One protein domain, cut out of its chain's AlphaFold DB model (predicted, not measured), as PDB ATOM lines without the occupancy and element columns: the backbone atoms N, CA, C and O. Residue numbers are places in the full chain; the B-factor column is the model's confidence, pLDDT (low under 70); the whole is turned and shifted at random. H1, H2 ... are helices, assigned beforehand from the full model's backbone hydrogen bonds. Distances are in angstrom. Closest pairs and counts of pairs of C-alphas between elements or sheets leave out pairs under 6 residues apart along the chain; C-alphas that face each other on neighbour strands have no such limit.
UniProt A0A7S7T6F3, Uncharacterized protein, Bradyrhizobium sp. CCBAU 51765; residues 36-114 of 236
ATOM      1  N   VAL A  36       6.287 -27.610   7.196       88.31
ATOM      2  CA  VAL A  36       5.568 -26.439   6.660       88.31
ATOM      3  C   VAL A  36       6.543 -25.354   6.202       88.31
ATOM      4  O   VAL A  36       6.466 -24.904   5.060       88.31
ATOM      5  N   GLN A  37       7.497 -24.965   7.059       90.88
ATOM      6  CA  GLN A  37       8.503 -23.971   6.678       90.88
ATOM      7  C   GLN A  37       9.401 -24.491   5.557       90.88
ATOM      8  O   GLN A  37       9.773 -23.732   4.675       90.88
ATOM      9  N   LEU A  38       9.758 -25.774   5.573       92.69
ATOM     10  CA  LEU A  38      10.598 -26.395   4.556       92.69
ATOM     11  C   LEU A  38       9.917 -26.365   3.183       92.69
ATOM     12  O   LEU A  38      10.572 -26.047   2.198       92.69
ATOM     13  N   THR A  39       8.605 -26.606   3.129       94.06
ATOM     14  CA  THR A  39       7.812 -26.563   1.890       94.06
ATOM     15  C   THR A  39       7.897 -25.188   1.217       94.06
ATOM     16  O   THR A  39       8.271 -25.092   0.048       94.06
ATOM     17  N   SER A  40       7.646 -24.099   1.951       92.94
ATOM     18  CA  SER A  40       7.735 -22.742   1.383       92.94
ATOM     19  C   SER A  40       9.174 -22.340   1.037       92.94
ATOM     20  O   SER A  40       9.440 -21.744  -0.007       92.94
ATOM     21  N   ASN A  41      10.120 -22.712   1.893       93.12
ATOM     22  CA  ASN A  41      11.533 -22.383   1.760       93.12
ATOM     23  C   ASN A  41      12.246 -23.099   0.610       93.12
ATOM     24  O   ASN A  41      13.205 -22.554   0.060       93.12
ATOM     25  N   VAL A  42      11.831 -24.325   0.291       94.88
ATOM     26  CA  VAL A  42      12.352 -25.075  -0.855       94.88
ATOM     27  C   VAL A  42      11.832 -24.456  -2.137       94.88
ATOM     28  O   VAL A  42      12.632 -24.172  -3.022       94.88
ATOM     29  N   ARG A  43      10.533 -24.135  -2.200       94.69
ATOM     30  CA  ARG A  43       9.933 -23.456  -3.351       94.69
ATOM     31  C   ARG A  43      10.716 -22.201  -3.760       94.69
ATOM     32  O   ARG A  43      10.937 -21.982  -4.945       94.69
ATOM     33  N   SER A  44      11.161 -21.391  -2.796       93.75
ATOM     34  CA  SER A  44      11.919 -20.160  -3.074       93.75
ATOM     35  C   SER A  44      13.350 -20.393  -3.583       93.75
ATOM     36  O   SER A  44      13.962 -19.457  -4.083       93.75
ATOM     37  N   GLN A  45      13.905 -21.596  -3.416       94.12
ATOM     38  CA  GLN A  45      15.244 -21.972  -3.895       94.12
ATOM     39  C   GLN A  45      15.220 -22.682  -5.253       94.12
ATOM     40  O   GLN A  45      16.277 -22.890  -5.846       94.12
ATOM     41  N   LEU A  46      14.038 -23.067  -5.742       95.06
ATOM     42  CA  LEU A  46      13.887 -23.657  -7.066       95.06
ATOM     43  C   LEU A  46      14.003 -22.583  -8.151       95.06
ATOM     44  O   LEU A  46      13.524 -21.457  -7.981       95.06
ATOM     45  N   ASP A  47      14.566 -22.965  -9.298       94.75
ATOM     46  CA  ASP A  47      14.578 -22.125 -10.494       94.75
ATOM     47  C   ASP A  47      13.153 -21.689 -10.860       94.75
ATOM     48  O   ASP A  47      12.206 -22.472 -10.756       94.75
ATOM     49  N   ALA A  48      13.000 -20.467 -11.377       94.12
ATOM     50  CA  ALA A  48      11.694 -19.910 -11.747       94.12
ATOM     51  C   ALA A  48      10.892 -20.815 -12.703       94.12
ATOM     52  O   ALA A  48       9.668 -20.842 -12.640       94.12
ATOM     53  N   LYS A  49      11.579 -21.605 -13.542       94.25
ATOM     54  CA  LYS A  49      10.968 -22.584 -14.455       94.25
ATOM     55  C   LYS A  49      10.338 -23.797 -13.749       94.25
ATOM     56  O   LYS A  49       9.411 -24.382 -14.287       94.25
ATOM     57  N   MET A  50      10.838 -24.174 -12.570       94.81
ATOM     58  CA  MET A  50      10.408 -25.364 -11.815       94.81
ATOM     59  C   MET A  50       9.301 -25.050 -10.801       94.81
ATOM     60  O   MET A  50       8.538 -25.930 -10.407       94.81
ATOM     61  N   GLN A  51       9.202 -23.791 -10.366       95.38
ATOM     62  CA  GLN A  51       8.221 -23.360  -9.367       95.38
ATOM     63  C   GLN A  51       6.758 -23.630  -9.770       95.38
ATOM     64  O   GLN A  51       6.014 -24.102  -8.913       95.38
ATOM     65  N   PRO A  52       6.321 -23.412 -11.031       95.06
ATOM     66  CA  PRO A  52       4.943 -23.701 -11.427       95.06
ATOM     67  C   PRO A  52       4.578 -25.180 -11.296       95.06
ATOM     68  O   PRO A  52       3.465 -25.509 -10.896       95.06
ATOM     69  N   GLU A  53       5.509 -26.085 -11.603       93.81
ATOM     70  CA  GLU A  53       5.270 -27.523 -11.470       93.81
ATOM     71  C   GLU A  53       5.214 -27.955 -10.002       93.81
ATOM     72  O   GLU A  53       4.362 -28.763  -9.629       93.81
ATOM     73  N   TYR A  54       6.078 -27.379  -9.160       95.88
ATOM     74  CA  TYR A  54       6.043 -27.572  -7.712       95.88
ATOM     75  C   TYR A  54       4.693 -27.127  -7.125       95.88
ATOM     76  O   TYR A  54       4.041 -27.885  -6.405       95.88
ATOM     77  N   ASP A  55       4.242 -25.925  -7.489       95.56
ATOM     78  CA  ASP A  55       2.978 -25.354  -7.021       95.56
ATOM     79  C   ASP A  55       1.763 -26.119  -7.539       95.56
ATOM     80  O   ASP A  55       0.796 -26.295  -6.800       95.56
ATOM     81  N   ARG A  56       1.815 -26.608  -8.783       95.38
ATOM     82  CA  ARG A  56       0.764 -27.453  -9.360       95.38
ATOM     83  C   ARG A  56       0.538 -28.702  -8.514       95.38
ATOM     84  O   ARG A  56      -0.601 -29.037  -8.216       95.38
ATOM     85  N   VAL A  57       1.605 -29.392  -8.104       94.62
ATOM     86  CA  VAL A  57       1.447 -30.601  -7.284       94.62
ATOM     87  C   VAL A  57       0.882 -30.261  -5.905       94.62
ATOM     88  O   VAL A  57       0.021 -30.983  -5.408       94.62
ATOM     89  N   LEU A  58       1.313 -29.155  -5.293       95.06
ATOM     90  CA  LEU A  58       0.750 -28.723  -4.012       95.06
ATOM     91  C   LEU A  58      -0.735 -28.345  -4.123       95.06
ATOM     92  O   LEU A  58      -1.517 -28.700  -3.243       95.06
ATOM     93  N   SER A  59      -1.137 -27.662  -5.195       94.94
ATOM     94  CA  SER A  59      -2.531 -27.253  -5.393       94.94
ATOM     95  C   SER A  59      -3.460 -28.434  -5.681       94.94
ATOM     96  O   SER A  59      -4.587 -28.435  -5.194       94.94
ATOM     97  N   GLU A  60      -2.982 -29.464  -6.385       93.50
ATOM     98  CA  GLU A  60      -3.720 -30.717  -6.605       93.50
ATOM     99  C   GLU A  60      -4.005 -31.482  -5.303       93.50
ATOM    100  O   GLU A  60      -5.035 -32.142  -5.194       93.50
ATOM    101  N   VAL A  61      -3.102 -31.409  -4.319       92.19
ATOM    102  CA  VAL A  61      -3.284 -32.048  -3.001       92.19
ATOM    103  C   VAL A  61      -4.224 -31.225  -2.116       92.19
ATOM    104  O   VAL A  61      -5.049 -31.786  -1.398       92.19
ATOM    105  N   GLY A  62      -4.124 -29.896  -2.173       91.38
ATOM    106  CA  GLY A  62      -4.996 -28.988  -1.433       91.38
ATOM    107  C   GLY A  62      -4.614 -28.843   0.043       91.38
ATOM    108  O   GLY A  62      -3.458 -28.591   0.392       91.38
ATOM    109  N   ALA A  63      -5.602 -28.932   0.937       89.19
ATOM    110  CA  ALA A  63      -5.385 -28.736   2.368       89.19
ATOM    111  C   ALA A  63      -4.449 -29.814   2.944       89.19
ATOM    112  O   ALA A  63      -4.710 -31.006   2.824       89.19
ATOM    113  N   GLY A  64      -3.363 -29.384   3.592       88.44
ATOM    114  CA  GLY A  64      -2.342 -30.289   4.135       88.44
ATOM    115  C   GLY A  64      -1.221 -30.646   3.154       88.44
ATOM    116  O   GLY A  64      -0.340 -31.427   3.508       88.44
ATOM    117  N   ALA A  65      -1.207 -30.056   1.954       92.75
ATOM    118  CA  ALA A  65      -0.115 -30.236   1.009       92.75
ATOM    119  C   ALA A  65       1.234 -29.819   1.612       92.75
ATOM    120  O   ALA A  65       1.378 -28.776   2.253       92.75
ATOM    121  N   HIS A  66       2.244 -30.647   1.373       94.06
ATOM    122  CA  HIS A  66       3.609 -30.414   1.827       94.06
ATOM    123  C   HIS A  66       4.616 -31.097   0.913       94.06
ATOM    124  O   HIS A  66       4.254 -31.924   0.078       94.06
ATOM    125  N   ILE A  67       5.891 -30.775   1.112       94.06
ATOM    126  CA  ILE A  67       7.012 -31.206   0.276       94.06
ATOM    127  C   ILE A  67       7.060 -32.713  -0.032       94.06
ATOM    128  O   ILE A  67       7.315 -33.066  -1.181       94.06
ATOM    129  N   GLU A  68       6.738 -33.592   0.926       93.44
ATOM    130  CA  GLU A  68       6.669 -35.047   0.667       93.44
ATOM    131  C   GLU A  68       5.689 -35.420  -0.443       93.44
ATOM    132  O   GLU A  68       5.953 -36.340  -1.205       93.44
ATOM    133  N   HIS A  69       4.567 -34.710  -0.578       94.88
ATOM    134  CA  HIS A  69       3.611 -34.990  -1.646       94.88
ATOM    135  C   HIS A  69       4.217 -34.695  -3.019       94.88
ATOM    136  O   HIS A  69       3.997 -35.445  -3.972       94.88
ATOM    137  N   VAL A  70       5.023 -33.632  -3.109       95.12
ATOM    138  CA  VAL A  70       5.753 -33.295  -4.333       95.12
ATOM    139  C   VAL A  70       6.808 -34.355  -4.622       95.12
ATOM    140  O   VAL A  70       6.836 -34.878  -5.734       95.12
ATOM    141  N   LEU A  71       7.616 -34.727  -3.622       94.31
ATOM    142  CA  LEU A  71       8.633 -35.777  -3.738       94.31
ATOM    143  C   LEU A  71       8.029 -37.120  -4.162       94.31
ATOM    144  O   LEU A  71       8.508 -37.735  -5.111       94.31
ATOM    145  N   ASN A  72       6.943 -37.545  -3.520       93.75
ATOM    146  CA  ASN A  72       6.241 -38.779  -3.861       93.75
ATOM    147  C   ASN A  72       5.724 -38.741  -5.299       93.75
ATOM    148  O   ASN A  72       5.891 -39.712  -6.035       93.75
ATOM    149  N   ARG A  73       5.155 -37.612  -5.743       93.81
ATOM    150  CA  ARG A  73       4.664 -37.482  -7.118       93.81
ATOM    151  C   ARG A  73       5.793 -37.588  -8.138       93.81
ATOM    152  O   ARG A  73       5.656 -38.352  -9.091       93.81
ATOM    153  N   VAL A  74       6.888 -36.845  -7.964       94.50
ATOM    154  CA  VAL A  74       7.997 -36.862  -8.936       94.50
ATOM    155  C   VAL A  74       8.709 -38.213  -8.956       94.50
ATOM    156  O   VAL A  74       9.062 -38.695 -10.029       94.50
ATOM    157  N   ARG A  75       8.861 -38.874  -7.802       93.44
ATOM    158  CA  ARG A  75       9.486 -40.203  -7.708       93.44
ATOM    159  C   ARG A  75       8.625 -41.285  -8.347       93.44
ATOM    160  O   ARG A  75       9.146 -42.034  -9.163       93.44
ATOM    161  N   LEU A  76       7.311 -41.276  -8.107       93.81
ATOM    162  CA  LEU A  76       6.385 -42.190  -8.781       93.81
ATOM    163  C   LEU A  76       6.415 -42.006 -10.306       93.81
ATOM    164  O   LEU A  76       6.399 -42.978 -11.056       93.81
ATOM    165  N   CYS A  77       6.510 -40.762 -10.792       92.56
ATOM    166  CA  CYS A  77       6.677 -40.514 -12.227       92.56
ATOM    167  C   CYS A  77       7.968 -41.156 -12.752       92.56
ATOM    168  O   CYS A  77       7.935 -41.865 -13.754       92.56
ATOM    169  N   ARG A  78       9.094 -40.973 -12.055       92.50
ATOM    170  CA  ARG A  78      10.382 -41.571 -12.443       92.50
ATOM    171  C   ARG A  78      10.359 -43.097 -12.416       92.50
ATOM    172  O   ARG A  78      10.968 -43.711 -13.282       92.50
ATOM    173  N   GLU A  79       9.651 -43.710 -11.476       91.94
ATOM    174  CA  GLU A  79       9.470 -45.166 -11.440       91.94
ATOM    175  C   GLU A  79       8.690 -45.675 -12.658       91.94
ATOM    176  O   GLU A  79       9.060 -46.686 -13.246       91.94
ATOM    177  N   MET A  80       7.646 -44.954 -13.081       91.62
ATOM    178  CA  MET A  80       6.808 -45.365 -14.212       91.62
ATOM    179  C   MET A  80       7.475 -45.170 -15.578       91.62
ATOM    180  O   MET A  80       7.309 -46.005 -16.465       91.62
ATOM    181  N   ILE A  81       8.168 -44.045 -15.787       93.06
ATOM    182  CA  ILE A  81       8.643 -43.631 -17.123       93.06
ATOM    183  C   ILE A  81      10.159 -43.396 -17.210       93.06
ATOM    184  O   ILE A  81      10.658 -42.978 -18.259       93.06
ATOM    185  N   GLY A  82      10.903 -43.676 -16.137       90.69
ATOM    186  CA  GLY A  82      12.352 -43.494 -16.072       90.69
ATOM    187  C   GLY A  82      12.780 -42.049 -16.332       90.69
ATOM    188  O   GLY A  82      12.061 -41.101 -16.031       90.69
ATOM    189  N   ASP A  83      13.946 -41.890 -16.961       90.25
ATOM    190  CA  ASP A  83      14.493 -40.595 -17.393       90.25
ATOM    191  C   ASP A  83      14.079 -40.239 -18.838       90.25
ATOM    192  O   ASP A  83      14.822 -39.602 -19.589       90.25
ATOM    193  N   SER A  84      12.894 -40.683 -19.275       90.12
ATOM    194  CA  SER A  84      12.415 -40.434 -20.636       90.12
ATOM    195  C   SER A  84      12.203 -38.941 -20.908       90.12
ATOM    196  O   SER A  84      11.616 -38.212 -20.108       90.12
ATOM    197  N   LYS A  85      12.655 -38.483 -22.081       90.56
ATOM    198  CA  LYS A  85      12.439 -37.107 -22.558       90.56
ATOM    199  C   LYS A  85      11.038 -36.882 -23.126       90.56
ATOM    200  O   LYS A  85      10.599 -35.742 -23.197       90.56
ATOM    201  N   THR A  86      10.381 -37.946 -23.581       90.50
ATOM    202  CA  THR A  86       9.153 -37.866 -24.386       90.50
ATOM    203  C   THR A  86       7.947 -38.495 -23.705       90.50
ATOM    204  O   THR A  86       6.835 -38.016 -23.896       90.50
ATOM    205  N   ALA A  87       8.146 -39.546 -22.906       89.31
ATOM    206  CA  ALA A  87       7.066 -40.118 -22.114       89.31
ATOM    207  C   ALA A  87       6.684 -39.146 -20.995       89.31
ATOM    208  O   ALA A  87       7.559 -38.518 -20.394       89.31
ATOM    209  N   ALA A  88       5.385 -39.038 -20.720       89.50
ATOM    210  CA  ALA A  88       4.855 -38.183 -19.673       89.50
ATOM    211  C   ALA A  88       3.887 -38.956 -18.773       89.50
ATOM    212  O   ALA A  88       3.043 -39.709 -19.256       89.50
ATOM    213  N   ALA A  89       4.003 -38.744 -17.467       88.75
ATOM    214  CA  ALA A  89       3.124 -39.302 -16.448       88.75
ATOM    215  C   ALA A  89       2.989 -38.295 -15.299       88.75
ATOM    216  O   ALA A  89       3.919 -37.543 -15.019       88.75
ATOM    217  N   GLY A  90       1.811 -38.203 -14.670       82.38
ATOM    218  CA  GLY A  90       1.578 -37.266 -13.556       82.38
ATOM    219  C   GLY A  90       1.809 -35.777 -13.887       82.38
ATOM    220  O   GLY A  90       1.981 -34.959 -12.977       82.38
ATOM    221  N   GLY A  91       1.822 -35.426 -15.177       86.94
ATOM    222  CA  GLY A  91       2.125 -34.084 -15.682       86.94
ATOM    223  C   GLY A  91       3.618 -33.742 -15.745       86.94
ATOM    224  O   GLY A  91       3.949 -32.564 -15.803       86.94
ATOM    225  N   PHE A  92       4.505 -34.740 -15.721       91.56
ATOM    226  CA  PHE A  92       5.951 -34.575 -15.875       91.56
ATOM    227  C   PHE A  92       6.484 -35.480 -16.981       91.56
ATOM    228  O   PHE A  92       6.003 -36.602 -17.144       91.56
ATOM    229  N   THR A  93       7.520 -35.033 -17.694       94.12
ATOM    230  CA  THR A  93       8.423 -35.967 -18.382       94.12
ATOM    231  C   THR A  93       9.374 -36.601 -17.371       94.12
ATOM    232  O   THR A  93       9.574 -36.068 -16.277       94.12
ATOM    233  N   GLY A  94      10.000 -37.721 -17.731       92.81
ATOM    234  CA  GLY A  94      10.978 -38.388 -16.871       92.81
ATOM    235  C   GLY A  94      12.142 -37.469 -16.498       92.81
ATOM    236  O   GLY A  94      12.508 -37.349 -15.330       92.81
ATOM    237  N   VAL A  95      12.660 -36.723 -17.480       93.62
ATOM    238  CA  VAL A  95      13.722 -35.730 -17.250       93.62
ATOM    239  C   VAL A  95      13.265 -34.600 -16.328       93.62
ATOM    240  O   VAL A  95      13.987 -34.280 -15.386       93.62
ATOM    241  N   ALA A  96      12.075 -34.026 -16.545       93.81
ATOM    242  CA  ALA A  96      11.564 -32.947 -15.693       93.81
ATOM    243  C   ALA A  96      11.378 -33.413 -14.240       93.81
ATOM    244  O   ALA A  96      11.810 -32.734 -13.309       93.81
ATOM    245  N   ALA A  97      10.830 -34.617 -14.038       95.12
ATOM    246  CA  ALA A  97      10.687 -35.211 -12.712       95.12
ATOM    247  C   ALA A  97      12.049 -35.454 -12.033       95.12
ATOM    248  O   ALA A  97      12.201 -35.179 -10.842       95.12
ATOM    249  N   THR A  98      13.054 -35.926 -12.777       93.44
ATOM    250  CA  THR A  98      14.422 -36.122 -12.268       93.44
ATOM    251  C   THR A  98      15.108 -34.801 -11.914       93.44
ATOM    252  O   THR A  98      15.777 -34.717 -10.881       93.44
ATOM    253  N   GLU A  99      14.953 -33.757 -12.727       95.00
ATOM    254  CA  GLU A  99      15.493 -32.426 -12.432       95.00
ATOM    255  C   GLU A  99      14.837 -31.809 -11.192       95.00
ATOM    256  O   GLU A  99      15.549 -31.315 -10.312       95.00
ATOM    257  N   LEU A 100      13.508 -31.899 -11.080       95.69
ATOM    258  CA  LEU A 100      12.762 -31.374  -9.940       95.69
ATOM    259  C   LEU A 100      13.089 -32.129  -8.640       95.69
ATOM    260  O   LEU A 100      13.368 -31.486  -7.629       95.69
ATOM    261  N   ASP A 101      13.141 -33.468  -8.653       94.69
ATOM    262  CA  ASP A 101      13.546 -34.275  -7.485       94.69
ATOM    263  C   ASP A 101      14.949 -33.890  -6.992       94.69
ATOM    264  O   ASP A 101      15.147 -33.639  -5.800       94.69
ATOM    265  N   ARG A 102      15.919 -33.755  -7.908       93.25
ATOM    266  CA  ARG A 102      17.288 -33.327  -7.575       93.25
ATOM    267  C   ARG A 102      17.325 -31.917  -6.993       93.25
ATOM    268  O   ARG A 102      18.039 -31.691  -6.014       93.25
ATOM    269  N   ALA A 103      16.581 -30.979  -7.576       95.69
ATOM    270  CA  ALA A 103      16.524 -29.600  -7.101       95.69
ATOM    271  C   ALA A 103      15.909 -29.515  -5.695       95.69
ATOM    272  O   ALA A 103      16.481 -28.866  -4.817       95.69
ATOM    273  N   ILE A 104      14.814 -30.242  -5.449       95.19
ATOM    274  CA  ILE A 104      14.179 -30.342  -4.131       95.19
ATOM    275  C   ILE A 104      15.140 -30.969  -3.116       95.19
ATOM    276  O   ILE A 104      15.362 -30.388  -2.055       95.19
ATOM    277  N   CYS A 105      15.764 -32.108  -3.433       92.94
ATOM    278  CA  CYS A 105      16.695 -32.780  -2.522       92.94
ATOM    279  C   CYS A 105      17.897 -31.891  -2.172       92.94
ATOM    280  O   CYS A 105      18.318 -31.847  -1.016       92.94
ATOM    281  N   LYS A 106      18.427 -31.136  -3.144       92.81
ATOM    282  CA  LYS A 106      19.502 -30.160  -2.917       92.81
ATOM    283  C   LYS A 106      19.056 -29.026  -1.989       92.81
ATOM    284  O   LYS A 106      19.801 -28.670  -1.077       92.81
ATOM    285  N   ALA A 107      17.859 -28.481  -2.196       94.00
ATOM    286  CA  ALA A 107      17.306 -27.421  -1.359       94.00
ATOM    287  C   ALA A 107      17.042 -27.900   0.082       94.00
ATOM    288  O   ALA A 107      17.419 -27.225   1.043       94.00
ATOM    289  N   ILE A 108      16.473 -29.103   0.252       93.25
ATOM    290  CA  ILE A 108      16.307 -29.747   1.567       93.25
ATOM    291  C   ILE A 108      17.668 -29.916   2.237       93.25
ATOM    292  O   ILE A 108      17.834 -29.480   3.374       93.25
ATOM    293  N   TYR A 109      18.648 -30.487   1.529       92.12
ATOM    294  CA  TYR A 109      19.996 -30.684   2.051       92.12
ATOM    295  C   TYR A 109      20.559 -29.378   2.613       92.12
ATOM    296  O   TYR A 109      20.887 -29.327   3.788       92.12
ATOM    297  N   GLN A 110      20.566 -28.297   1.831       90.69
ATOM    298  CA  GLN A 110      21.105 -26.999   2.257       90.69
ATOM    299  C   GLN A 110      20.396 -26.403   3.481       90.69
ATOM    300  O   GLN A 110      21.017 -25.695   4.270       90.69
ATOM    301  N   ARG A 111      19.093 -26.651   3.632       90.19
ATOM    302  CA  ARG A 111      18.280 -26.130   4.742       90.19
ATOM    303  C   ARG A 111      18.431 -26.939   6.026       90.19
ATOM    304  O   ARG A 111      18.158 -26.404   7.098       90.19
ATOM    305  N   VAL A 112      18.779 -28.216   5.903       90.94
ATOM    306  CA  VAL A 112      18.770 -29.191   6.997       90.94
ATOM    307  C   VAL A 112      20.194 -29.557   7.434       90.94
ATOM    308  O   VAL A 112      20.410 -29.877   8.597       90.94
ATOM    309  N   SER A 113      21.190 -29.438   6.550       90.00
ATOM    310  CA  SER A 113      22.615 -29.659   6.836       90.00
ATOM    311  C   SER A 113      23.270 -28.463   7.548       90.00
ATOM    312  O   SER A 113      24.393 -28.080   7.218       90.00
ATOM    313  N   VAL A 114      22.552 -27.823   8.468       88.88
ATOM    314  CA  VAL A 114      23.019 -26.664   9.237       88.88
ATOM    315  C   VAL A 114      23.100 -27.024  10.712       88.88
ATOM    316  O   VAL A 114      22.332 -27.857  11.196       88.88
TER     317      VAL A 114
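AT A GLANCE: This is residues 36 to 114 of the 236 residues of an uncharacterized protein of Bradyrhizobium sp. CCBAU 51765 (UniProt A0A7S7T6F3). A helical hairpin of two long helices, H3 and H4, makes the body; H2 crosses the first part of H3, and short H1 packs on the later part of H4, away from the hairpin's loop. The 79 printed residues hold four named helices, H1, H2, H3 and H4 in that order, and no named strand: the class is all helix. The whole is compact, with a radius of gyration of the C-alphas of 12.0 A and spans of 36 by 27 by 21 A.

HOW THE PARTS SIT: Begin at H1, residues 36 to 43, and look on to H4, residues 94 to 112: they touch, closest at the C-alphas of Val 42 and Ala 107, 5.5 A apart, at a steep tilt of 54 degrees, opposite ways. H4 touches H1 with residues 104 to 111 alone. Next comes H2, residues 51 to 61, which touches H3, residues 67 to 81, about perpendicular at 80 degrees; the closest C-alphas are those of Val 57 and Val 70, 5.9 A apart. Here H3 takes part with residues 67 to 73 alone. H3 and H4 touch as a helical hairpin, opposite ways at a shallow tilt of 31 degrees, with the C-alphas of Val 74 and Ala 97 closest at 4.9 A. H1 is close to H3 but not clearly touching it, the C-alphas of Thr 39 and Ile 67 being closest at 5.0 A. H2 and H4 are near each other. In H1, H2, H3 and H4 every O i to N i+4 pair is within hydrogen-bond range.

IN THESE COORDINATES: Find C-alpha 36 at (5.568, -26.439, 6.660), where H1 begins. H2 measures 15.8 A from first to last C-alpha. H3 runs 21.4 A from C-alpha 67 at (7.012, -31.206, 0.276), and H4 runs 26.7 A to C-alpha 112 at (18.770, -29.191, 6.997).

THE WHOLE: The C-alphas farthest apart are those of Thr 86 and Val 114, at 38.1 A. The link from H3 to H4, residues 82 to 93, is long; in it residues 88 to 89 pair with 92 to 93, antiparallel. The printed part has no cut, and no printed residue is under 70 in pLDDT.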